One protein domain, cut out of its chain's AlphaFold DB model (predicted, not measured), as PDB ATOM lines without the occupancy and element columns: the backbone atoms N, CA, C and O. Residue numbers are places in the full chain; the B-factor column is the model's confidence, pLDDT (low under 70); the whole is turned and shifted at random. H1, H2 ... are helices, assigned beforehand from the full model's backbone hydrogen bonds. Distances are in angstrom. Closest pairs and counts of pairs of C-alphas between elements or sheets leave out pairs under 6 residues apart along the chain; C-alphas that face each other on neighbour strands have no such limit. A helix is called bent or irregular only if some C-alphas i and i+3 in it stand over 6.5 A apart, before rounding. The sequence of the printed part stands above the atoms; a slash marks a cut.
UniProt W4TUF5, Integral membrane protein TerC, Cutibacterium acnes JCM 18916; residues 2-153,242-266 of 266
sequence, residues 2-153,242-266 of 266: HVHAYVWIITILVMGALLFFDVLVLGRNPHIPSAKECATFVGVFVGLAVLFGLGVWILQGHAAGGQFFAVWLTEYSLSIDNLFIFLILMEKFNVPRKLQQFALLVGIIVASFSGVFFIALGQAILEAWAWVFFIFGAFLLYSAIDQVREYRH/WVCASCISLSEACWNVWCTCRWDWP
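This is residues 2 to 153 and 242 to 266 of the 266 residues of the protein "Integral membrane protein TerC" of Cutibacterium acnes JCM 18916 (UniProt W4TUF5). H6 runs through the middle of a helical body with H1, H2 and H3 round it, and H4 crosses H3 on the side away from H2. H5 folds back from the far end of H4, and the two make a V whose residues 116 to 121, 126 to 131 and 134 to 142 stick out. The printed part has 177 residues with six named helices, H1 to H6 in order, and no named strand: all helix. It is only just compact, close to loose, with a radius of gyration of the C-alphas of 18.5 A and spans of 53 by 42 by 32 A.

H1, residues 5 to 26, begins with C-alpha 5 at (130.988, 152.136, 204.085) and is 31.6 A long. H2 is residues 35 to 60, 36.9 A; H3 is residues 62 to 92, 44.9 A. H4, residues 97 to 128, 44.7 A, has a kink of 30 degrees near residue 104 and is irregular, with C-alphas 98 and 101 7.2 A apart. H5 is residues 130 to 152, 34.0 A. H6, residues 242 to 262, 29.3 A, ends with C-alpha 262 at (169.992, 141.288, 191.341).

H2, H3 and H6 form a bundle, helices side by side. H2 and H6 touch, closest at C-alphas 35 and 261, 4.8 A, opposite ways. H2 and H3 are a hairpin, closest at C-alphas 57 and 65, 3.9 A. H6 touches H1 with residues 245 to 253 alone, closest at C-alphas 253 and 22, 6.9 A. H3 and H4 touch at a steep tilt of 57 degrees, closest at C-alphas 82 and 111, 5.9 A. H3 and H5 are near each other. Every O i to N i+4 pair is within hydrogen-bond range in H1, H2 and H6, against 25 of 27 in H3, 22 of 28 in H4 and 17 of 19 in H5.

C-alphas 2 and 266 are the two farthest apart, 57.2 A. Residues 154 to 241 are not printed, and C-alphas 153 and 242 are 41.2 A apart across the cut. Of the links printed whole, none is long. Mean pLDDT of the printed part is 70.8; 62 residues are under 70, among them 25 to 38 and 242 to 266.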
ATOM      1  N   HIS A   2     125.717 143.717 206.102       42.16
ATOM      2  CA  HIS A   2     126.023 145.057 205.592       42.16
ATOM      3  C   HIS A   2     127.373 145.491 206.160       42.16
ATOM      4  O   HIS A   2     127.480 145.843 207.331       42.16
ATOM      5  N   VAL A   3     128.416 145.421 205.336       62.81
ATOM      6  CA  VAL A   3     129.715 146.006 205.671       62.81
ATOM      7  C   VAL A   3     129.558 147.516 205.561       62.81
ATOM      8  O   VAL A   3     129.186 148.033 204.508       62.81
ATOM      9  N   HIS A   4     129.771 148.230 206.660       74.00
ATOM     10  CA  HIS A   4     129.564 149.667 206.664       74.00
ATOM     11  C   HIS A   4     130.604 150.386 205.795       74.00
ATOM     12  O   HIS A   4     131.797 150.094 205.865       74.00
ATOM     13  N   ALA A   5     130.154 151.380 205.022       81.19
ATOM     14  CA  ALA A   5     130.988 152.136 204.085       81.19
ATOM     15  C   ALA A   5     132.233 152.771 204.735       81.19
ATOM     16  O   ALA A   5     133.271 152.888 204.092       81.19
ATOM     17  N   TYR A   6     132.177 153.123 206.024       79.94
ATOM     18  CA  TYR A   6     133.336 153.663 206.738       79.94
ATOM     19  C   TYR A   6     134.485 152.655 206.873       79.94
ATOM     20  O   TYR A   6     135.635 153.072 206.871       79.94
ATOM     21  N   VAL A   7     134.208 151.347 206.941       75.31
ATOM     22  CA  VAL A   7     135.256 150.313 206.989       75.31
ATOM     23  C   VAL A   7     136.036 150.318 205.679       75.31
ATOM     24  O   VAL A   7     137.259 150.349 205.699       75.31
ATOM     25  N   TRP A   8     135.337 150.388 204.545       76.06
ATOM     26  CA  TRP A   8     135.960 150.506 203.226       76.06
ATOM     27  C   TRP A   8     136.794 151.777 203.095       76.06
ATOM     28  O   TRP A   8     137.941 151.715 202.665       76.06
ATOM     29  N   ILE A   9     136.248 152.918 203.524       81.44
ATOM     30  CA  ILE A   9     136.951 154.203 203.460       81.44
ATOM     31  C   ILE A   9     138.211 154.183 204.333       81.44
ATOM     32  O   ILE A   9     139.264 154.622 203.881       81.44
ATOM     33  N   ILE A  10     138.129 153.649 205.555       82.94
ATOM     34  CA  ILE A  10     139.280 153.542 206.462       82.94
ATOM     35  C   ILE A  10     140.343 152.612 205.873       82.94
ATOM     36  O   ILE A  10     141.516 152.975 205.865       82.94
ATOM     37  N   THR A  11     139.954 151.452 205.339       69.44
ATOM     38  CA  THR A  11     140.898 150.501 204.736       69.44
ATOM     39  C   THR A  11     141.601 151.101 203.521       69.44
ATOM     40  O   THR A  11     142.822 151.027 203.434       69.44
ATOM     41  N   ILE A  12     140.865 151.757 202.617       76.50
ATOM     42  CA  ILE A  12     141.448 152.422 201.440       76.50
ATOM     43  C   ILE A  12     142.388 153.553 201.867       76.50
ATOM     44  O   ILE A  12     143.482 153.684 201.323       76.50
ATOM     45  N   LEU A  13     141.988 154.361 202.853       81.94
ATOM     46  CA  LEU A  13     142.793 155.482 203.331       81.94
ATOM     47  C   LEU A  13     144.092 155.004 203.982       81.94
ATOM     48  O   LEU A  13     145.142 155.592 203.740       81.94
ATOM     49  N   VAL A  14     144.039 153.937 204.779       79.62
ATOM     50  CA  VAL A  14     145.235 153.396 205.429       79.62
ATOM     51  C   VAL A  14     146.143 152.698 204.420       79.62
ATOM     52  O   VAL A  14     147.345 152.950 204.442       79.62
ATOM     53  N   MET A  15     145.590 151.916 203.487       70.50
ATOM     54  CA  MET A  15     146.351 151.335 202.375       70.50
ATOM     55  C   MET A  15     147.067 152.431 201.573       70.50
ATOM     56  O   MET A  15     148.275 152.367 201.363       70.50
ATOM     57  N   GLY A  16     146.341 153.483 201.183       75.38
ATOM     58  CA  GLY A  16     146.909 154.612 200.450       75.38
ATOM     59  C   GLY A  16     147.979 155.361 201.247       75.38
ATOM     60  O   GLY A  16     148.994 155.756 200.681       75.38
ATOM     61  N   ALA A  17     147.795 155.525 202.559       77.12
ATOM     62  CA  ALA A  17     148.779 156.166 203.427       77.12
ATOM     63  C   ALA A  17     150.058 155.329 203.592       77.12
ATOM     64  O   ALA A  17     151.145 155.902 203.589       77.12
ATOM     65  N   LEU A  18     149.940 154.002 203.710       71.06
ATOM     66  CA  LEU A  18     151.086 153.091 203.777       71.06
ATOM     67  C   LEU A  18     151.866 153.083 202.462       71.06
ATOM     68  O   LEU A  18     153.074 153.285 202.495       71.06
ATOM     69  N   LEU A  19     151.182 152.973 201.319       69.88
ATOM     70  CA  LEU A  19     151.818 153.072 200.000       69.88
ATOM     71  C   LEU A  19     152.513 154.423 199.805       69.88
ATOM     72  O   LEU A  19     153.643 154.494 199.333       69.88
ATOM     73  N   PHE A  20     151.856 155.513 200.202       74.81
ATOM     74  CA  PHE A  20     152.446 156.845 200.123       74.81
ATOM     75  C   PHE A  20     153.676 156.981 201.029       74.81
ATOM     76  O   PHE A  20     154.682 157.562 200.622       74.81
ATOM     77  N   PHE A  21     153.615 156.437 202.245       73.25
ATOM     78  CA  PHE A  21     154.749 156.409 203.162       73.25
ATOM     79  C   PHE A  21     155.911 155.590 202.593       73.25
ATOM     80  O   PHE A  21     157.046 156.061 202.636       73.25
ATOM     81  N   ASP A  22     155.631 154.427 202.009       68.06
ATOM     82  CA  ASP A  22     156.637 153.569 201.389       68.06
ATOM     83  C   ASP A  22     157.365 154.293 200.247       68.06
ATOM     84  O   ASP A  22     158.588 154.432 200.270       68.06
ATOM     85  N   VAL A  23     156.606 154.920 199.340       67.50
ATOM     86  CA  VAL A  23     157.135 155.746 198.241       67.50
ATOM     87  C   VAL A  23     158.020 156.887 198.756       67.50
ATOM     88  O   VAL A  23     159.082 157.163 198.189       67.50
ATOM     89  N   LEU A  24     157.615 157.555 199.841       71.25
ATOM     90  CA  LEU A  24     158.388 158.646 200.437       71.25
ATOM     91  C   LEU A  24     159.676 158.169 201.115       71.25
ATOM     92  O   LEU A  24     160.698 158.856 201.034       71.25
ATOM     93  N   VAL A  25     159.634 157.031 201.807       66.94
ATOM     94  CA  VAL A  25     160.798 156.460 202.496       66.94
ATOM     95  C   VAL A  25     161.797 155.909 201.482       66.94
ATOM     96  O   VAL A  25     162.990 156.223 201.571       66.94
ATOM     97  N   LEU A  26     161.317 155.176 200.477       59.91
ATOM     98  CA  LEU A  26     162.132 154.586 199.416       59.91
ATOM     99  C   LEU A  26     162.760 155.654 198.509       59.91
ATOM    100  O   LEU A  26     163.910 155.526 198.086       59.91
ATOM    101  N   GLY A  27     162.046 156.758 198.274       61.97
ATOM    102  CA  GLY A  27     162.570 157.914 197.546       61.97
ATOM    103  C   GLY A  27     163.658 158.696 198.296       61.97
ATOM    104  O   GLY A  27     164.347 159.513 197.683       61.97
ATOM    105  N   ARG A  28     163.830 158.479 199.610       59.72
ATOM    106  CA  ARG A  28     164.700 159.310 200.459       59.72
ATOM    107  C   ARG A  28     166.087 158.716 200.729       59.72
ATOM    108  O   ARG A  28     167.012 159.498 200.927       59.72
ATOM    109  N   ASN A  29     166.258 157.390 200.730       52.84
ATOM    110  CA  ASN A  29     167.548 156.743 201.021       52.84
ATOM    111  C   ASN A  29     167.943 155.724 199.935       52.84
ATOM    112  O   ASN A  29     167.562 154.558 200.022       52.84
ATOM    113  N   PRO A  30     168.731 156.136 198.928       53.75
ATOM    114  CA  PRO A  30     169.284 155.234 197.928       53.75
ATOM    115  C   PRO A  30     170.491 154.490 198.517       53.75
ATOM    116  O   PRO A  30     171.620 154.980 198.488       53.75
ATOM    117  N   HIS A  31     170.252 153.314 199.091       55.31
ATOM    118  CA  HIS A  31     171.307 152.350 199.394       55.31
ATOM    119  C   HIS A  31     171.149 151.159 198.451       55.31
ATOM    120  O   HIS A  31     170.022 150.793 198.123       55.31
ATOM    121  N   ILE A  32     172.261 150.584 198.000       56.72
ATOM    122  CA  ILE A  32     172.287 149.380 197.165       56.72
ATOM    123  C   ILE A  32     172.623 148.230 198.120       56.72
ATOM    124  O   ILE A  32     173.801 148.044 198.426       56.72
ATOM    125  N   PRO A  33     171.633 147.537 198.706       58.41
ATOM    126  CA  PRO A  33     171.920 146.382 199.545       58.41
ATOM    127  C   PRO A  33     172.442 145.210 198.715       58.41
ATOM    128  O   PRO A  33     172.549 145.269 197.490       58.41
ATOM    129  N   SER A  34     172.826 144.132 199.388       63.06
ATOM    130  CA  SER A  34     173.261 142.914 198.709       63.06
ATOM    131  C   SER A  34     172.072 141.996 198.404       63.06
ATOM    132  O   SER A  34     171.128 141.887 199.193       63.06
ATOM    133  N   ALA A  35     172.138 141.239 197.301       62.50
ATOM    134  CA  ALA A  35     171.094 140.280 196.915       62.50
ATOM    135  C   ALA A  35     170.812 139.231 198.009       62.50
ATOM    136  O   ALA A  35     169.673 138.792 198.182       62.50
ATOM    137  N   LYS A  36     171.839 138.861 198.787       67.88
ATOM    138  CA  LYS A  36     171.737 137.898 199.896       67.88
ATOM    139  C   LYS A  36     170.948 138.452 201.081       67.88
ATOM    140  O   LYS A  36     170.137 137.736 201.663       67.88
ATOM    141  N   GLU A  37     171.164 139.719 201.423       68.81
ATOM    142  CA  GLU A  37     170.438 140.390 202.506       68.81
ATOM    143  C   GLU A  37     168.955 140.471 202.154       68.81
ATOM    144  O   GLU A  37     168.099 140.064 202.935       68.81
ATOM    145  N   CYS A  38     168.659 140.875 200.922       65.94
ATOM    146  CA  CYS A  38     167.293 141.034 200.446       65.94
ATOM    147  C   CYS A  38     166.543 139.695 200.358       65.94
ATOM    148  O   CYS A  38     165.404 139.597 200.808       65.94
ATOM    149  N   ALA A  39     167.193 138.635 199.858       72.19
ATOM    150  CA  ALA A  39     166.600 137.296 199.822       72.19
ATOM    151  C   ALA A  39     166.308 136.768 201.235       72.19
ATOM    152  O   ALA A  39     165.293 136.108 201.457       72.19
ATOM    153  N   THR A  40     167.171 137.098 202.199       76.44
ATOM    154  CA  THR A  40     166.981 136.727 203.605       76.44
ATOM    155  C   THR A  40     165.782 137.456 204.204       76.44
ATOM    156  O   THR A  40     164.931 136.809 204.808       76.44
ATOM    157  N   PHE A  41     165.656 138.770 203.994       72.69
ATOM    158  CA  PHE A  41     164.495 139.529 204.474       72.69
ATOM    159  C   PHE A  41     163.187 138.995 203.891       72.69
ATOM    160  O   PHE A  41     162.262 138.690 204.640       72.69
ATOM    161  N   VAL A  42     163.133 138.805 202.572       75.50
ATOM    162  CA  VAL A  42     161.971 138.224 201.887       75.50
ATOM    163  C   VAL A  42     161.627 136.845 202.454       75.50
ATOM    164  O   VAL A  42     160.477 136.600 202.820       75.50
ATOM    165  N   GLY A  43     162.618 135.959 202.580       80.88
ATOM    166  CA  GLY A  43     162.426 134.618 203.132       80.88
ATOM    167  C   GLY A  43     161.899 134.635 204.568       80.88
ATOM    168  O   GLY A  43     161.032 133.832 204.908       80.88
ATOM    169  N   VAL A  44     162.353 135.582 205.394       82.56
ATOM    170  CA  VAL A  44     161.859 135.765 206.767       82.56
ATOM    171  C   VAL A  44     160.391 136.195 206.782       82.56
ATOM    172  O   VAL A  44     159.608 135.611 207.531       82.56
ATOM    173  N   PHE A  45     159.982 137.161 205.952       77.12
ATOM    174  CA  PHE A  45     158.582 137.611 205.898       77.12
ATOM    175  C   PHE A  45     157.639 136.536 205.353       77.12
ATOM    176  O   PHE A  45     156.577 136.302 205.932       77.12
ATOM    177  N   VAL A  46     158.045 135.839 204.290       83.81
ATOM    178  CA  VAL A  46     157.292 134.698 203.751       83.81
ATOM    179  C   VAL A  46     157.190 133.588 204.800       83.81
ATOM    180  O   VAL A  46     156.103 133.070 205.046       83.81
ATOM    181  N   GLY A  47     158.292 133.269 205.481       87.50
ATOM    182  CA  GLY A  47     158.311 132.289 206.566       87.50
ATOM    183  C   GLY A  47     157.380 132.664 207.719       87.50
ATOM    184  O   GLY A  47     156.630 131.818 208.201       87.50
ATOM    185  N   LEU A  48     157.362 133.938 208.122       84.44
ATOM    186  CA  LEU A  48     156.466 134.435 209.167       84.44
ATOM    187  C   LEU A  48     154.989 134.338 208.752       84.44
ATOM    188  O   LEU A  48     154.162 133.913 209.558       84.44
ATOM    189  N   ALA A  49     154.667 134.667 207.498       81.69
ATOM    190  CA  ALA A  49     153.316 134.530 206.955       81.69
ATOM    191  C   ALA A  49     152.857 133.062 206.925       81.69
ATOM    192  O   ALA A  49     151.739 132.756 207.344       81.69
ATOM    193  N   VAL A  50     153.731 132.141 206.508       89.00
ATOM    194  CA  VAL A  50     153.442 130.698 206.502       89.00
ATOM    195  C   VAL A  50     153.266 130.156 207.919       89.00
ATOM    196  O   VAL A  50     152.305 129.432 208.175       89.00
ATOM    197  N   LEU A  51     154.141 130.529 208.858       90.69
ATOM    198  CA  LEU A  51     154.025 130.135 210.267       90.69
ATOM    199  C   LEU A  51     152.714 130.624 210.879       90.69
ATOM    200  O   LEU A  51     152.030 129.872 211.575       90.69
ATOM    201  N   PHE A  52     152.336 131.866 210.591       85.62
ATOM    202  CA  PHE A  52     151.075 132.423 211.047       85.62
ATOM    203  C   PHE A  52     149.870 131.707 210.412       85.62
ATOM    204  O   PHE A  52     148.940 131.333 211.126       85.62
ATOM    205  N   GLY A  53     149.908 131.428 209.106       84.44
ATOM    206  CA  GLY A  53     148.865 130.671 208.408       84.44
ATOM    207  C   GLY A  53     148.699 129.242 208.926       84.44
ATOM    208  O   GLY A  53     147.574 128.780 209.119       84.44
ATOM    209  N   LEU A  54     149.804 128.561 209.239       89.75
ATOM    210  CA  LEU A  54     149.797 127.262 209.920       89.75
ATOM    211  C   LEU A  54     149.222 127.374 211.338       89.75
ATOM    212  O   LEU A  54     148.440 126.521 211.753       89.75
ATOM    213  N   GLY A  55     149.539 128.450 212.064       87.88
ATOM    214  CA  GLY A  55     148.930 128.751 213.360       87.88
ATOM    215  C   GLY A  55     147.409 128.896 213.267       87.88
ATOM    216  O   GLY A  55     146.680 128.291 214.053       87.88
ATOM    217  N   VAL A  56     146.911 129.622 212.264       83.31
ATOM    218  CA  VAL A  56     145.468 129.750 211.992       83.31
ATOM    219  C   VAL A  56     144.860 128.398 211.628       83.31
ATOM    220  O   VAL A  56     143.796 128.052 212.136       83.31
ATOM    221  N   TRP A  57     145.543 127.604 210.807       83.75
ATOM    222  CA  TRP A  57     145.086 126.272 210.421       83.75
ATOM    223  C   TRP A  57     144.880 125.357 211.636       83.75
ATOM    224  O   TRP A  57     143.859 124.677 211.730       83.75
ATOM    225  N   ILE A  58     145.823 125.354 212.582       88.69
ATOM    226  CA  ILE A  58     145.761 124.500 213.778       88.69
ATOM    227  C   ILE A  58     144.708 125.014 214.775       88.69
ATOM    228  O   ILE A  58     143.992 124.211 215.370       88.69
ATOM    229  N   LEU A  59     144.588 126.335 214.956       85.25
ATOM    230  CA  LEU A  59     143.720 126.936 215.980       85.25
ATOM    231  C   LEU A  59     142.260 127.126 215.535       85.25
ATOM    232  O   LEU A  59     141.352 127.011 216.355       85.25
ATOM    233  N   GLN A  60     142.027 127.460 214.265       82.06
ATOM    234  CA  GLN A  60     140.702 127.769 213.697       82.06
ATOM    235  C   GLN A  60     140.215 126.699 212.702       82.06
ATOM    236  O   GLN A  60     139.088 126.772 212.211       82.06
ATOM    237  N   GLY A  61     141.040 125.689 212.419       85.25
ATOM    238  CA  GLY A  61     140.714 124.574 211.536       85.25
ATOM    239  C   GLY A  61     141.050 124.812 210.060       85.25
ATOM    240  O   GLY A  61     141.405 125.909 209.618       85.25
ATOM    241  N   HIS A  62     140.897 123.744 209.272       84.75
ATOM    242  CA  HIS A  62     141.297 123.675 207.860       84.75
ATOM    243  C   HIS A  62     140.646 124.747 206.972       84.75
ATOM    244  O   HIS A  62     141.287 125.258 206.057       84.75
ATOM    245  N   ALA A  63     139.387 125.114 207.236       82.50
ATOM    246  CA  ALA A  63     138.666 126.097 206.427       82.50
ATOM    247  C   ALA A  63     139.250 127.515 206.574       82.50
ATOM    248  O   ALA A  63     139.465 128.198 205.575       82.50
ATOM    249  N   ALA A  64     139.555 127.938 207.804       79.12
ATOM    250  CA  ALA A  64     140.132 129.254 208.076       79.12
ATOM    251  C   ALA A  64     141.598 129.341 207.619       79.12
ATOM    252  O   ALA A  64     142.000 130.345 207.033       79.12
ATOM    253  N   GLY A  65     142.381 128.273 207.824       80.00
ATOM    254  CA  GLY A  65     143.754 128.185 207.316       80.00
ATOM    255  C   GLY A  65     143.810 128.246 205.788       80.00
ATOM    256  O   GLY A  65     144.579 129.025 205.228       80.00
ATOM    257  N   GLY A  66     142.940 127.494 205.105       85.94
ATOM    258  CA  GLY A  66     142.831 127.524 203.647       85.94
ATOM    259  C   GLY A  66     142.430 128.897 203.103       85.94
ATOM    260  O   GLY A  66     143.027 129.361 202.136       85.94
ATOM    261  N   GLN A  67     141.480 129.585 203.749       83.25
ATOM    262  CA  GLN A  67     141.102 130.955 203.378       83.25
ATOM    263  C   GLN A  67     142.257 131.942 203.553       83.25
ATOM    264  O   GLN A  67     142.474 132.777 202.679       83.25
ATOM    265  N   PHE A  68     143.024 131.827 204.642       83.50
ATOM    266  CA  PHE A  68     144.199 132.667 204.852       83.50
ATOM    267  C   PHE A  68     145.238 132.470 203.743       83.50
ATOM    268  O   PHE A  68     145.655 133.447 203.127       83.50
ATOM    269  N   PHE A  69     145.615 131.222 203.446       86.88
ATOM    270  CA  PHE A  69     146.592 130.939 202.390       86.88
ATOM    271  C   PHE A  69     146.086 131.335 201.003       86.88
ATOM    272  O   PHE A  69     146.863 131.863 200.216       86.88
ATOM    273  N   ALA A  70     144.799 131.133 200.708       86.69
ATOM    274  CA  ALA A  70     144.211 131.537 199.436       86.69
ATOM    275  C   ALA A  70     144.283 133.058 199.232       86.69
ATOM    276  O   ALA A  70     144.692 133.510 198.163       86.69
ATOM    277  N   VAL A  71     143.936 133.844 200.257       82.62
ATOM    278  CA  VAL A  71     144.016 135.313 200.201       82.62
ATOM    279  C   VAL A  71     145.471 135.768 200.125       82.62
ATOM    280  O   VAL A  71     145.830 136.489 199.200       82.62
ATOM    281  N   TRP A  72     146.324 135.285 201.032       81.62
ATOM    282  CA  TRP A  72     147.739 135.657 201.081       81.62
ATOM    283  C   TRP A  72     148.469 135.353 199.765       81.62
ATOM    284  O   TRP A  72     149.170 136.214 199.239       81.62
ATOM    285  N   LEU A  73     148.277 134.158 199.196       85.50
ATOM    286  CA  LEU A  73     148.949 133.750 197.962       85.50
ATOM    287  C   LEU A  73     148.439 134.530 196.745       85.50
ATOM    288  O   LEU A  73     149.232 134.889 195.877       85.50
ATOM    289  N   THR A  74     147.135 134.806 196.683       78.88
ATOM    290  CA  THR A  74     146.550 135.578 195.576       78.88
ATOM    291  C   THR A  74     147.050 137.019 195.601       78.88
ATOM    292  O   THR A  74     147.449 137.539 194.562       78.88
ATOM    293  N   GLU A  75     147.093 137.652 196.777       77.44
ATOM    294  CA  GLU A  75     147.643 139.005 196.918       77.44
ATOM    295  C   GLU A  75     149.145 139.039 196.587       77.44
ATOM    296  O   GLU A  75     149.594 139.908 195.839       77.44
ATOM    297  N   TYR A  76     149.913 138.053 197.059       78.94
ATOM    298  CA  TYR A  76     151.345 137.943 196.767       78.94
ATOM    299  C   TYR A  76     151.638 137.721 195.272       78.94
ATOM    300  O   TYR A  76     152.538 138.346 194.712       78.94
ATOM    301  N   SER A  77     150.852 136.883 194.589       79.50
ATOM    302  CA  SER A  77     150.997 136.645 193.147       79.50
ATOM    303  C   SER A  77     150.706 137.900 192.325       79.50
ATOM    304  O   SER A  77     151.380 138.142 191.326       79.50
ATOM    305  N   LEU A  78     149.711 138.690 192.738       73.94
ATOM    306  CA  LEU A  78     149.290 139.899 192.028       73.94
ATOM    307  C   LEU A  78     150.343 141.015 192.140       73.94
ATOM    308  O   LEU A  78     150.519 141.802 191.216       73.94
ATOM    309  N   SER A  79     151.089 141.042 193.244       75.75
ATOM    310  CA  SER A  79     152.242 141.922 193.444       75.75
ATOM    311  C   SER A  79     153.438 141.557 192.545       75.75
ATOM    312  O   SER A  79     153.994 142.419 191.857       75.75
ATOM    313  N   ILE A  80     153.807 140.269 192.490       74.88
ATOM    314  CA  ILE A  80     154.969 139.791 191.716       74.88
ATOM    315  C   ILE A  80     154.771 139.976 190.210       74.88
ATOM    316  O   ILE A  80     155.701 140.395 189.518       74.88
ATOM    317  N   ASP A  81     153.577 139.669 189.706       73.50
ATOM    318  CA  ASP A  81     153.255 139.755 188.277       73.50
ATOM    319  C   ASP A  81     153.418 141.189 187.745       73.50
ATOM    320  O   ASP A  81     154.065 141.439 186.723       73.50
ATOM    321  N   ASN A  82     152.930 142.157 188.527       76.31
ATOM    322  CA  ASN A  82     153.023 143.580 188.218       76.31
ATOM    323  C   ASN A  82     154.473 144.089 188.182       76.31
ATOM    324  O   ASN A  82     154.824 144.908 187.329       76.31
ATOM    325  N   LEU A  83     155.331 143.600 189.082       73.06
ATOM    326  CA  LEU A  83     156.750 143.949 189.077       73.06
ATOM    327  C   LEU A  83     157.470 143.357 187.862       73.06
ATOM    328  O   LEU A  83     158.329 144.009 187.272       73.06
ATOM    329  N   PHE A  84     157.119 142.135 187.476       72.50
ATOM    330  CA  PHE A  84     157.776 141.429 186.388       72.50
ATOM    331  C   PHE A  84     157.623 142.148 185.045       72.50
ATOM    332  O   PHE A  84     158.624 142.454 184.398       72.50
ATOM    333  N   ILE A  85     156.393 142.524 184.679       72.69
ATOM    334  CA  ILE A  85     156.112 143.315 183.466       72.69
ATOM    335  C   ILE A  85     156.933 144.608 183.450       72.69
ATOM    336  O   ILE A  85     157.464 145.019 182.415       72.69
ATOM    337  N   PHE A  86     157.057 145.248 184.611       73.75
ATOM    338  CA  PHE A  86     157.813 146.479 184.734       73.75
ATOM    339  C   PHE A  86     159.325 146.275 184.512       73.75
ATOM    340  O   PHE A  86     159.955 147.071 183.809       73.75
ATOM    341  N   LEU A  87     159.901 145.196 185.051       69.44
ATOM    342  CA  LEU A  87     161.313 144.842 184.848       69.44
ATOM    343  C   LEU A  87     161.641 144.634 183.364       69.44
ATOM    344  O   LEU A  87     162.614 145.200 182.866       69.44
ATOM    345  N   ILE A  88     160.783 143.905 182.654       68.75
ATOM    346  CA  ILE A  88     160.931 143.607 181.221       68.75
ATOM    347  C   ILE A  88     160.909 144.888 180.391       68.75
ATOM    348  O   ILE A  88     161.716 145.088 179.481       68.75
ATOM    349  N   LEU A  89     159.990 145.797 180.715       73.31
ATOM    350  CA  LEU A  89     159.852 147.046 179.981       73.31
ATOM    351  C   LEU A  89     161.107 147.923 180.111       73.31
ATOM    352  O   LEU A  89     161.564 148.492 179.120       73.31
ATOM    353  N   MET A  90     161.697 148.016 181.305       66.50
ATOM    354  CA  MET A  90     162.954 148.750 181.498       66.50
ATOM    355  C   MET A  90     164.133 148.111 180.770       66.50
ATOM    356  O   MET A  90     165.003 148.827 180.268       66.50
ATOM    357  N   GLU A  91     164.158 146.782 180.721       68.25
ATOM    358  CA  GLU A  91     165.181 146.020 180.020       68.25
ATOM    359  C   GLU A  91     165.145 146.304 178.514       68.25
ATOM    360  O   GLU A  91     166.170 146.681 177.940       68.25
ATOM    361  N   LYS A  92     163.953 146.292 177.902       69.75
ATOM    362  CA  LYS A  92     163.785 146.654 176.482       69.75
ATOM    363  C   LYS A  92     164.212 148.084 176.154       69.75
ATOM    364  O   LYS A  92     164.604 148.362 175.021       69.75
ATOM    365  N   PHE A  93     164.139 149.003 177.116       72.44
ATOM    366  CA  PHE A  93     164.570 150.393 176.928       72.44
ATOM    367  C   PHE A  93     166.021 150.663 177.346       72.44
ATOM    368  O   PHE A  93     166.461 151.807 177.227       72.44
ATOM    369  N   ASN A  94     166.761 149.643 177.800       71.06
ATOM    370  CA  ASN A  94     168.155 149.738 178.247       71.06
ATOM    371  C   ASN A  94     168.388 150.951 179.176       71.06
ATOM    372  O   ASN A  94     169.232 151.822 178.940       71.06
ATOM    373  N   VAL A  95     167.545 151.066 180.210       69.06
ATOM    374  CA  VAL A  95     167.541 152.230 181.106       69.06
ATOM    375  C   VAL A  95     168.829 152.253 181.946       69.06
ATOM    376  O   VAL A  95     169.100 151.302 182.687       69.06
ATOM    377  N   PRO A  96     169.617 153.349 181.912       68.75
ATOM    378  CA  PRO A  96     170.888 153.428 182.624       68.75
ATOM    379  C   PRO A  96     170.700 153.336 184.146       68.75
ATOM    380  O   PRO A  96     169.795 153.955 184.711       68.75
ATOM    381  N   ARG A  97     171.619 152.632 184.830       65.19
ATOM    382  CA  ARG A  97     171.553 152.263 186.268       65.19
ATOM    383  C   ARG A  97     171.213 153.412 187.225       65.19
ATOM    384  O   ARG A  97     170.523 153.219 188.216       65.19
ATOM    385  N   LYS A  98     171.622 154.642 186.900       68.56
ATOM    386  CA  LYS A  98     171.347 155.844 187.713       68.56
ATOM    387  C   LYS A  98     169.870 156.259 187.733       68.56
ATOM    388  O   LYS A  98     169.467 156.982 188.637       68.56
ATOM    389  N   LEU A  99     169.086 155.850 186.734       68.19
ATOM    390  CA  LEU A  99     167.661 156.174 186.606       68.19
ATOM    391  C   LEU A  99     166.751 154.996 186.967       68.19
ATOM    392  O   LEU A  99     165.547 155.200 187.101       68.19
ATOM    393  N   GLN A 100     167.305 153.797 187.172       65.81
ATOM    394  CA  GLN A 100     166.530 152.583 187.444       65.81
ATOM    395  C   GLN A 100     165.674 152.713 188.705       65.81
ATOM    396  O   GLN A 100     164.504 152.369 188.663       65.81
ATOM    397  N   GLN A 101     166.188 153.300 189.790       64.19
ATOM    398  CA  GLN A 101     165.411 153.476 191.024       64.19
ATOM    399  C   GLN A 101     164.214 154.427 190.843       64.19
ATOM    400  O   GLN A 101     163.137 154.189 191.385       64.19
ATOM    401  N   PHE A 102     164.381 155.495 190.057       70.75
ATOM    402  CA  PHE A 102     163.283 156.412 189.751       70.75
ATOM    403  C   PHE A 102     162.270 155.767 188.803       70.75
ATOM    404  O   PHE A 102     161.066 155.893 189.014       70.75
ATOM    405  N   ALA A 103     162.754 155.041 187.792       69.62
ATOM    406  CA  ALA A 103     161.902 154.264 186.906       69.62
ATOM    407  C   ALA A 103     161.087 153.244 187.709       69.62
ATOM    408  O   ALA A 103     159.878 153.193 187.525       69.62
ATOM    409  N   LEU A 104     161.714 152.516 188.640       69.81
ATOM    410  CA  LEU A 104     161.084 151.534 189.531       69.81
ATOM    411  C   LEU A 104     159.971 152.147 190.370       69.81
ATOM    412  O   LEU A 104     158.862 151.624 190.391       69.81
ATOM    413  N   LEU A 105     160.221 153.312 190.966       68.81
ATOM    414  CA  LEU A 105     159.207 154.024 191.737       68.81
ATOM    415  C   LEU A 105     158.000 154.431 190.881       68.81
ATOM    416  O   LEU A 105     156.852 154.250 191.284       68.81
ATOM    417  N   VAL A 106     158.254 154.961 189.681       72.25
ATOM    418  CA  VAL A 106     157.193 155.318 188.727       72.25
ATOM    419  C   VAL A 106     156.455 154.067 188.244       72.25
ATOM    420  O   VAL A 106     155.232 154.092 188.123       72.25
ATOM    421  N   GLY A 107     157.180 152.971 188.033       72.44
ATOM    422  CA  GLY A 107     156.660 151.662 187.663       72.44
ATOM    423  C   GLY A 107     155.660 151.126 188.669       72.44
ATOM    424  O   GLY A 107     154.547 150.789 188.282       72.44
ATOM    425  N   ILE A 108     156.006 151.135 189.957       71.31
ATOM    426  CA  ILE A 108     155.125 150.682 191.045       71.31
ATOM    427  C   ILE A 108     153.826 151.487 191.059       71.31
ATOM    428  O   ILE A 108     152.742 150.913 191.158       71.31
ATOM    429  N   ILE A 109     153.919 152.813 190.927       72.50
ATOM    430  CA  ILE A 109     152.745 153.689 190.911       72.50
ATOM    431  C   ILE A 109     151.861 153.334 189.710       72.50
ATOM    432  O   ILE A 109     150.682 153.029 189.885       72.50
ATOM    433  N   VAL A 110     152.422 153.316 188.497       74.12
ATOM    434  CA  VAL A 110     151.665 153.023 187.268       74.12
ATOM    435  C   VAL A 110     151.064 151.613 187.294       74.12
ATOM    436  O   VAL A 110     149.898 151.462 186.934       74.12
ATOM    437  N   ALA A 111     151.808 150.614 187.773       72.44
ATOM    438  CA  ALA A 111     151.363 149.224 187.852       72.44
ATOM    439  C   ALA A 111     150.239 149.027 188.884       72.44
ATOM    440  O   ALA A 111     149.231 148.373 188.605       72.44
ATOM    441  N   SER A 112     150.355 149.673 190.048       71.62
ATOM    442  CA  SER A 112     149.312 149.644 191.084       71.62
ATOM    443  C   SER A 112     147.994 150.231 190.566       71.62
ATOM    444  O   SER A 112     146.916 149.696 190.831       71.62
ATOM    445  N   PHE A 113     148.064 151.304 189.769       73.69
ATOM    446  CA  PHE A 113     146.882 151.902 189.142       73.69
ATOM    447  C   PHE A 113     146.341 151.075 187.969       73.69
ATOM    448  O   PHE A 113     145.119 150.958 187.830       73.69
ATOM    449  N   SER A 114     147.206 150.480 187.138       70.69
ATOM    450  CA  SER A 114     146.756 149.655 186.013       70.69
ATOM    451  C   SER A 114     146.011 148.413 186.483       70.69
ATOM    452  O   SER A 114     145.019 148.050 185.857       70.69
ATOM    453  N   GLY A 115     146.422 147.808 187.602       72.81
ATOM    454  CA  GLY A 115     145.729 146.650 188.171       72.81
ATOM    455  C   GLY A 115     144.271 146.962 188.519       72.81
ATOM    456  O   GLY A 115     143.356 146.270 188.074       72.81
ATOM    457  N   VAL A 116     144.033 148.067 189.231       74.75
ATOM    458  CA  VAL A 116     142.673 148.511 189.583       74.75
ATOM    459  C   VAL A 116     141.850 148.824 188.329       74.75
ATOM    460  O   VAL A 116     140.676 148.458 188.248       74.75
ATOM    461  N   PHE A 117     142.471 149.458 187.332       78.88
ATOM    462  CA  PHE A 117     141.818 149.796 186.070       78.88
ATOM    463  C   PHE A 117     141.409 148.552 185.267       78.88
ATOM    464  O   PHE A 117     140.254 148.447 184.853       78.88
ATOM    465  N   PHE A 118     142.318 147.593 185.077       72.44
ATOM    466  CA  PHE A 118     142.049 146.374 184.311       72.44
ATOM    467  C   PHE A 118     141.021 145.470 184.986       72.44
ATOM    468  O   PHE A 118     140.191 144.891 184.290       72.44
ATOM    469  N   ILE A 119     141.016 145.377 186.319       78.62
ATOM    470  CA  ILE A 119     140.010 144.594 187.053       78.62
ATOM    471  C   ILE A 119     138.624 145.238 186.917       78.62
ATOM    472  O   ILE A 119     137.651 144.544 186.616       78.62
ATOM    473  N   ALA A 120     138.529 146.564 187.079       78.06
ATOM    474  CA  ALA A 120     137.267 147.291 186.933       78.06
ATOM    475  C   ALA A 120     136.705 147.190 185.504       78.06
ATOM    476  O   ALA A 120     135.508 146.972 185.314       78.06
ATOM    477  N   LEU A 121     137.576 147.309 184.501       82.00
ATOM    478  CA  LEU A 121     137.214 147.197 183.091       82.00
ATOM    479  C   LEU A 121     136.870 145.749 182.701       82.00
ATOM    480  O   LEU A 121     135.890 145.505 181.999       82.00
ATOM    481  N   GLY A 122     137.651 144.785 183.188       77.25
ATOM    482  CA  GLY A 122     137.485 143.361 182.911       77.25
ATOM    483  C   GLY A 122     136.152 142.818 183.412       77.25
ATOM    484  O   GLY A 122     135.531 142.018 182.718       77.25
ATOM    485  N   GLN A 123     135.660 143.304 184.556       80.25
ATOM    486  CA  GLN A 123     134.352 142.909 185.084       80.25
ATOM    487  C   GLN A 123     133.209 143.216 184.105       80.25
ATOM    488  O   GLN A 123     132.428 142.323 183.786       80.25
ATOM    489  N   ALA A 124     133.166 144.432 183.554       79.06
ATOM    490  CA  ALA A 124     132.138 144.828 182.589       79.06
ATOM    491  C   ALA A 124     132.266 144.092 181.239       79.06
ATOM    492  O   ALA A 124     131.270 143.836 180.564       79.06
ATOM    493  N   ILE A 125     133.491 143.740 180.836       79.12
ATOM    494  CA  ILE A 125     133.746 143.022 179.578       79.12
ATOM    495  C   ILE A 125     133.362 141.543 179.694       79.12
ATOM    496  O   ILE A 125     132.796 140.989 178.749       79.12
ATOM    497  N   LEU A 126     133.635 140.903 180.836       77.12
ATOM    498  CA  LEU A 126     133.341 139.485 181.060       77.12
ATOM    499  C   LEU A 126     131.843 139.176 181.000       77.12
ATOM    500  O   LEU A 126     131.466 138.143 180.451       77.12
ATOM    501  N   GLU A 127     131.000 140.071 181.514       78.38
ATOM    502  CA  GLU A 127     129.542 139.901 181.476       78.38
ATOM    503  C   GLU A 127     128.977 139.951 180.049       78.38
ATOM    504  O   GLU A 127     127.952 139.331 179.769       78.38
ATOM    505  N   ALA A 128     129.656 140.647 179.136       77.62
ATOM    506  CA  ALA A 128     129.197 140.825 177.763       77.62
ATOM    507  C   ALA A 128     129.858 139.855 176.762       77.62
ATOM    508  O   ALA A 128     129.210 139.441 175.801       77.62
ATOM    509  N   TRP A 129     131.133 139.482 176.955       78.38
ATOM    510  CA  TRP A 129     131.923 138.782 175.931       78.38
ATOM    511  C   TRP A 129     132.966 137.808 176.507       78.38
ATOM    512  O   TRP A 129     134.174 138.010 176.378       78.38
ATOM    513  N   ALA A 130     132.512 136.684 177.066       80.00
ATOM    514  CA  ALA A 130     133.388 135.653 177.645       80.00
ATOM    515  C   ALA A 130     134.444 135.078 176.671       80.00
ATOM    516  O   ALA A 130     135.501 134.622 177.102       80.00
ATOM    517  N   TRP A 131     134.209 135.124 175.354       87.31
ATOM    518  CA  TRP A 131     135.179 134.654 174.354       87.31
ATOM    519  C   TRP A 131     136.460 135.511 174.301       87.31
ATOM    520  O   TRP A 131     137.539 134.985 174.028       87.31
ATOM    521  N   VAL A 132     136.369 136.809 174.624       83.56
ATOM    522  CA  VAL A 132     137.515 137.740 174.656       83.56
ATOM    523  C   VAL A 132     138.532 137.318 175.718       83.56
ATOM    524  O   VAL A 132     139.735 137.482 175.519       83.56
ATOM    525  N   PHE A 133     138.072 136.698 176.808       79.88
ATOM    526  CA  PHE A 133     138.951 136.178 177.852       79.88
ATOM    527  C   PHE A 133     139.890 135.080 177.334       79.88
ATOM    528  O   PHE A 133     141.059 135.058 177.706       79.88
ATOM    529  N   PHE A 134     139.430 134.212 176.426       87.75
ATOM    530  CA  PHE A 134     140.289 133.179 175.836       87.75
ATOM    531  C   PHE A 134     141.385 133.778 174.950       87.75
ATOM    532  O   PHE A 134     142.513 133.291 174.959       87.75
ATOM    533  N   ILE A 135     141.084 134.863 174.230       88.12
ATOM    534  CA  ILE A 135     142.079 135.590 173.427       88.12
ATOM    535  C   ILE A 135     143.096 136.276 174.333       88.12
ATOM    536  O   ILE A 135     144.298 136.169 174.102       88.12
ATOM    537  N   PHE A 136     142.624 136.955 175.377       81.56
ATOM    538  CA  PHE A 136     143.497 137.611 176.342       81.56
ATOM    539  C   PHE A 136     144.391 136.604 177.080       81.56
ATOM    540  O   PHE A 136     145.593 136.820 177.192       81.56
ATOM    541  N   GLY A 137     143.843 135.460 177.495       83.75
ATOM    542  CA  GLY A 137     144.613 134.371 178.096       83.75
ATOM    543  C   GLY A 137     145.655 133.782 177.141       83.75
ATOM    544  O   GLY A 137     146.792 133.551 177.547       83.75
ATOM    545  N   ALA A 138     145.316 133.603 175.859       89.12
ATOM    546  CA  ALA A 138     146.279 133.175 174.842       89.12
ATOM    547  C   ALA A 138     147.393 134.216 174.626       89.12
ATOM    548  O   ALA A 138     148.555 133.844 174.462       89.12
ATOM    549  N   PHE A 139     147.060 135.508 174.672       84.69
ATOM    550  CA  PHE A 139     148.033 136.595 174.596       84.69
ATOM    551  C   PHE A 139     148.985 136.605 175.804       84.69
ATOM    552  O   PHE A 139     150.196 136.674 175.611       84.69
ATOM    553  N   LEU A 140     148.474 136.454 177.031       81.94
ATOM    554  CA  LEU A 140     149.314 136.347 178.232       81.94
ATOM    555  C   LEU A 140     150.232 135.122 178.190       81.94
ATOM    556  O   LEU A 140     151.402 135.214 178.555       81.94
ATOM    557  N   LEU A 141     149.725 133.984 177.706       84.69
ATOM    558  CA  LEU A 141     150.531 132.776 177.539       84.69
ATOM    559  C   LEU A 141     151.656 132.990 176.519       84.69
ATOM    560  O   LEU A 141     152.788 132.578 176.758       84.69
ATOM    561  N   TYR A 142     151.358 133.663 175.404       86.31
ATOM    562  CA  TYR A 142     152.368 134.053 174.425       86.31
ATOM    563  C   TYR A 142     153.447 134.942 175.061       86.31
ATOM    564  O   TYR A 142     154.627 134.633 174.924       86.31
ATOM    565  N   SER A 143     153.059 135.981 175.810       77.06
ATOM    566  CA  SER A 143     154.002 136.863 176.511       77.06
ATOM    567  C   SER A 143     154.862 136.119 177.536       77.06
ATOM    568  O   SER A 143     156.060 136.362 177.610       77.06
ATOM    569  N   ALA A 144     154.293 135.175 178.291       77.75
ATOM    570  CA  ALA A 144     155.057 134.364 179.237       77.75
ATOM    571  C   ALA A 144     156.087 133.458 178.534       77.75
ATOM    572  O   ALA A 144     157.207 133.303 179.018       77.75
ATOM    573  N   ILE A 145     155.732 132.873 177.381       82.94
ATOM    574  CA  ILE A 145     156.652 132.043 176.586       82.94
ATOM    575  C   ILE A 145     157.774 132.892 175.983       82.94
ATOM    576  O   ILE A 145     158.934 132.486 176.053       82.94
ATOM    577  N   ASP A 146     157.432 134.044 175.403       79.50
ATOM    578  CA  ASP A 146     158.391 135.015 174.861       79.50
ATOM    579  C   ASP A 146     159.423 135.394 175.929       79.50
ATOM    580  O   ASP A 146     160.630 135.311 175.712       79.50
ATOM    581  N   GLN A 147     158.940 135.635 177.145       71.88
ATOM    582  CA  GLN A 147     159.775 136.000 178.271       71.88
ATOM    583  C   GLN A 147     160.734 134.894 178.722       71.88
ATOM    584  O   GLN A 147     161.904 135.154 178.994       71.88
ATOM    585  N   VAL A 148     160.259 133.648 178.810       79.75
ATOM    586  CA  VAL A 148     161.120 132.504 179.158       79.75
ATOM    587  C   VAL A 148     162.196 132.287 178.091       79.75
ATOM    588  O   VAL A 148     163.315 131.901 178.430       79.75
ATOM    589  N   ARG A 149     161.884 132.545 176.816       80.75
ATOM    590  CA  ARG A 149     162.867 132.473 175.726       80.75
ATOM    591  C   ARG A 149     163.919 133.568 175.857       80.75
ATOM    592  O   ARG A 149     165.099 133.241 175.839       80.75
ATOM    593  N   GLU A 150     163.508 134.818 176.058       70.56
ATOM    594  CA  GLU A 150     164.424 135.959 176.213       70.56
ATOM    595  C   GLU A 150     165.371 135.770 177.413       70.56
ATOM    596  O   GLU A 150     166.575 135.980 177.286       70.56
ATOM    597  N   TYR A 151     164.873 135.253 178.546       67.25
ATOM    598  CA  TYR A 151     165.734 134.912 179.685       67.25
ATOM    599  C   TYR A 151     166.726 133.784 179.387       67.25
ATOM    600  O   TYR A 151     167.851 133.830 179.871       67.25
ATOM    601  N   ARG A 152     166.326 132.773 178.610       71.44
ATOM    602  CA  ARG A 152     167.193 131.634 178.281       71.44
ATOM    603  C   ARG A 152     168.291 132.005 177.286       71.44
ATOM    604  O   ARG A 152     169.395 131.496 177.410       71.44
ATOM    605  N   HIS A 153     168.004 132.900 176.344       63.84
ATOM    606  CA  HIS A 153     168.982 133.387 175.365       63.84
ATOM    607  C   HIS A 153     170.060 134.299 175.967       63.84
ATOM    608  O   HIS A 153     171.014 134.629 175.278       63.84
ATOM    609  N   TRP A 242     144.986 142.852 207.586       44.72
ATOM    610  CA  TRP A 242     145.928 143.924 207.899       44.72
ATOM    611  C   TRP A 242     147.370 143.455 208.092       44.72
ATOM    612  O   TRP A 242     148.292 144.139 207.646       44.72
ATOM    613  N   VAL A 243     147.580 142.301 208.730       43.75
ATOM    614  CA  VAL A 243     148.909 141.686 208.848       43.75
ATOM    615  C   VAL A 243     149.398 141.218 207.475       43.75
ATOM    616  O   VAL A 243     150.562 141.458 207.160       43.75
ATOM    617  N   CYS A 244     148.521 140.660 206.628       43.50
ATOM    618  CA  CYS A 244     148.847 140.344 205.233       43.50
ATOM    619  C   CYS A 244     149.209 141.597 204.430       43.50
ATOM    620  O   CYS A 244     150.318 141.664 203.912       43.50
ATOM    621  N   ALA A 245     148.351 142.620 204.401       43.38
ATOM    622  CA  ALA A 245     148.601 143.840 203.631       43.38
ATOM    623  C   ALA A 245     149.865 144.590 204.099       43.38
ATOM    624  O   ALA A 245     150.633 145.090 203.280       43.38
ATOM    625  N   SER A 246     150.130 144.618 205.412       43.19
ATOM    626  CA  SER A 246     151.342 145.238 205.971       43.19
ATOM    627  C   SER A 246     152.603 144.418 205.680       43.19
ATOM    628  O   SER A 246     153.637 145.005 205.376       43.19
ATOM    629  N   CYS A 247     152.536 143.080 205.732       38.12
ATOM    630  CA  CYS A 247     153.653 142.213 205.337       38.12
ATOM    631  C   CYS A 247     153.920 142.277 203.831       38.12
ATOM    632  O   CYS A 247     155.078 142.222 203.436       38.12
ATOM    633  N   ILE A 248     152.882 142.419 203.003       50.53
ATOM    634  CA  ILE A 248     153.002 142.510 201.544       50.53
ATOM    635  C   ILE A 248     153.599 143.852 201.140       50.53
ATOM    636  O   ILE A 248     154.557 143.859 200.380       50.53
ATOM    637  N   SER A 249     153.139 144.964 201.719       43.78
ATOM    638  CA  SER A 249     153.703 146.290 201.438       43.78
ATOM    639  C   SER A 249     155.163 146.405 201.918       43.78
ATOM    640  O   SER A 249     156.013 146.894 201.177       43.78
ATOM    641  N   LEU A 250     155.509 145.829 203.085       39.91
ATOM    642  CA  LEU A 250     156.916 145.678 203.496       39.91
ATOM    643  C   LEU A 250     157.702 144.745 202.561       39.91
ATOM    644  O   LEU A 250     158.887 144.979 202.322       39.91
ATOM    645  N   SER A 251     157.071 143.686 202.045       46.41
ATOM    646  CA  SER A 251     157.709 142.758 201.111       46.41
ATOM    647  C   SER A 251     157.934 143.390 199.743       46.41
ATOM    648  O   SER A 251     159.000 143.184 199.195       46.41
ATOM    649  N   GLU A 252     157.021 144.213 199.225       47.16
ATOM    650  CA  GLU A 252     157.159 144.932 197.954       47.16
ATOM    651  C   GLU A 252     158.286 145.956 198.016       47.16
ATOM    652  O   GLU A 252     159.108 146.036 197.101       47.16
ATOM    653  N   ALA A 253     158.391 146.690 199.123       43.88
ATOM    654  CA  ALA A 253     159.500 147.601 199.374       43.88
ATOM    655  C   ALA A 253     160.839 146.848 199.422       43.88
ATOM    656  O   ALA A 253     161.813 147.237 198.778       43.88
ATOM    657  N   CYS A 254     160.881 145.716 200.129       41.59
ATOM    658  CA  CYS A 254     162.080 144.889 200.266       41.59
ATOM    659  C   CYS A 254     162.418 144.095 198.984       41.59
ATOM    660  O   CYS A 254     163.584 143.819 198.704       41.59
ATOM    661  N   TRP A 255     161.419 143.774 198.162       45.38
ATOM    662  CA  TRP A 255     161.550 143.065 196.888       45.38
ATOM    663  C   TRP A 255     161.970 144.005 195.752       45.38
ATOM    664  O   TRP A 255     162.762 143.625 194.890       45.38
ATOM    665  N   ASN A 256     161.537 145.266 195.779       49.62
ATOM    666  CA  ASN A 256     162.092 146.319 194.922       49.62
ATOM    667  C   ASN A 256     163.567 146.565 195.234       49.62
ATOM    668  O   ASN A 256     164.406 146.690 194.339       49.62
ATOM    669  N   VAL A 257     163.898 146.537 196.519       43.56
ATOM    670  CA  VAL A 257     165.272 146.563 196.999       43.56
ATOM    671  C   VAL A 257     166.040 145.310 196.522       43.56
ATOM    672  O   VAL A 257     167.114 145.464 195.947       43.56
ATOM    673  N   TRP A 258     165.461 144.100 196.580       42.12
ATOM    674  CA  TRP A 258     166.032 142.864 196.003       42.12
ATOM    675  C   TRP A 258     166.290 142.954 194.488       42.12
ATOM    676  O   TRP A 258     167.360 142.555 194.023       42.12
ATOM    677  N   CYS A 259     165.364 143.524 193.711       46.81
ATOM    678  CA  CYS A 259     165.540 143.724 192.267       46.81
ATOM    679  C   CYS A 259     166.657 144.722 191.950       46.81
ATOM    680  O   CYS A 259     167.403 144.514 190.997       46.81
ATOM    681  N   THR A 260     166.841 145.745 192.786       46.44
ATOM    682  CA  THR A 260     167.978 146.674 192.672       46.44
ATOM    683  C   THR A 260     169.319 145.945 192.864       46.44
ATOM    684  O   THR A 260     170.320 146.319 192.261       46.44
ATOM    685  N   CYS A 261     169.334 144.868 193.658       37.78
ATOM    686  CA  CYS A 261     170.530 144.079 193.965       37.78
ATOM    687  C   CYS A 261     170.824 142.966 192.952       37.78
ATOM    688  O   CYS A 261     171.979 142.590 192.777       37.78
ATOM    689  N   ARG A 262     169.799 142.383 192.312       41.06
ATOM    690  CA  ARG A 262     169.992 141.288 191.341       41.06
ATOM    691  C   ARG A 262     170.577 141.765 190.004       41.06
ATOM    692  O   ARG A 262     171.114 140.953 189.261       41.06
ATOM    693  N   TRP A 263     170.542 143.071 189.746       40.59
ATOM    694  CA  TRP A 263     171.216 143.731 188.624       40.59
ATOM    695  C   TRP A 263     172.627 144.238 188.975       40.59
ATOM    696  O   TRP A 263     173.109 145.218 188.403       40.59
ATOM    697  N   ASP A 264     173.288 143.586 189.932       34.72
ATOM    698  CA  ASP A 264     174.729 143.678 190.166       34.72
ATOM    699  C   ASP A 264     175.381 142.356 189.717       34.72
ATOM    700  O   ASP A 264     175.776 141.523 190.529       34.72
ATOM    701  N   TRP A 265     175.405 142.127 188.401       31.50
ATOM    702  CA  TRP A 265     176.331 141.180 187.771       31.50
ATOM    703  C   TRP A 265     177.429 141.988 187.047       31.50
ATOM    704  O   TRP A 265     177.132 143.100 186.597       31.50
ATOM    705  N   PRO A 266     178.686 141.498 187.055       33.69
ATOM    706  CA  PRO A 266     179.869 142.167 186.505       33.69
ATOM    707  C   PRO A 266     179.742 142.558 185.030       33.69
ATOM    708  O   PRO A 266     178.996 141.877 184.296       33.69
TER     709      PRO A 266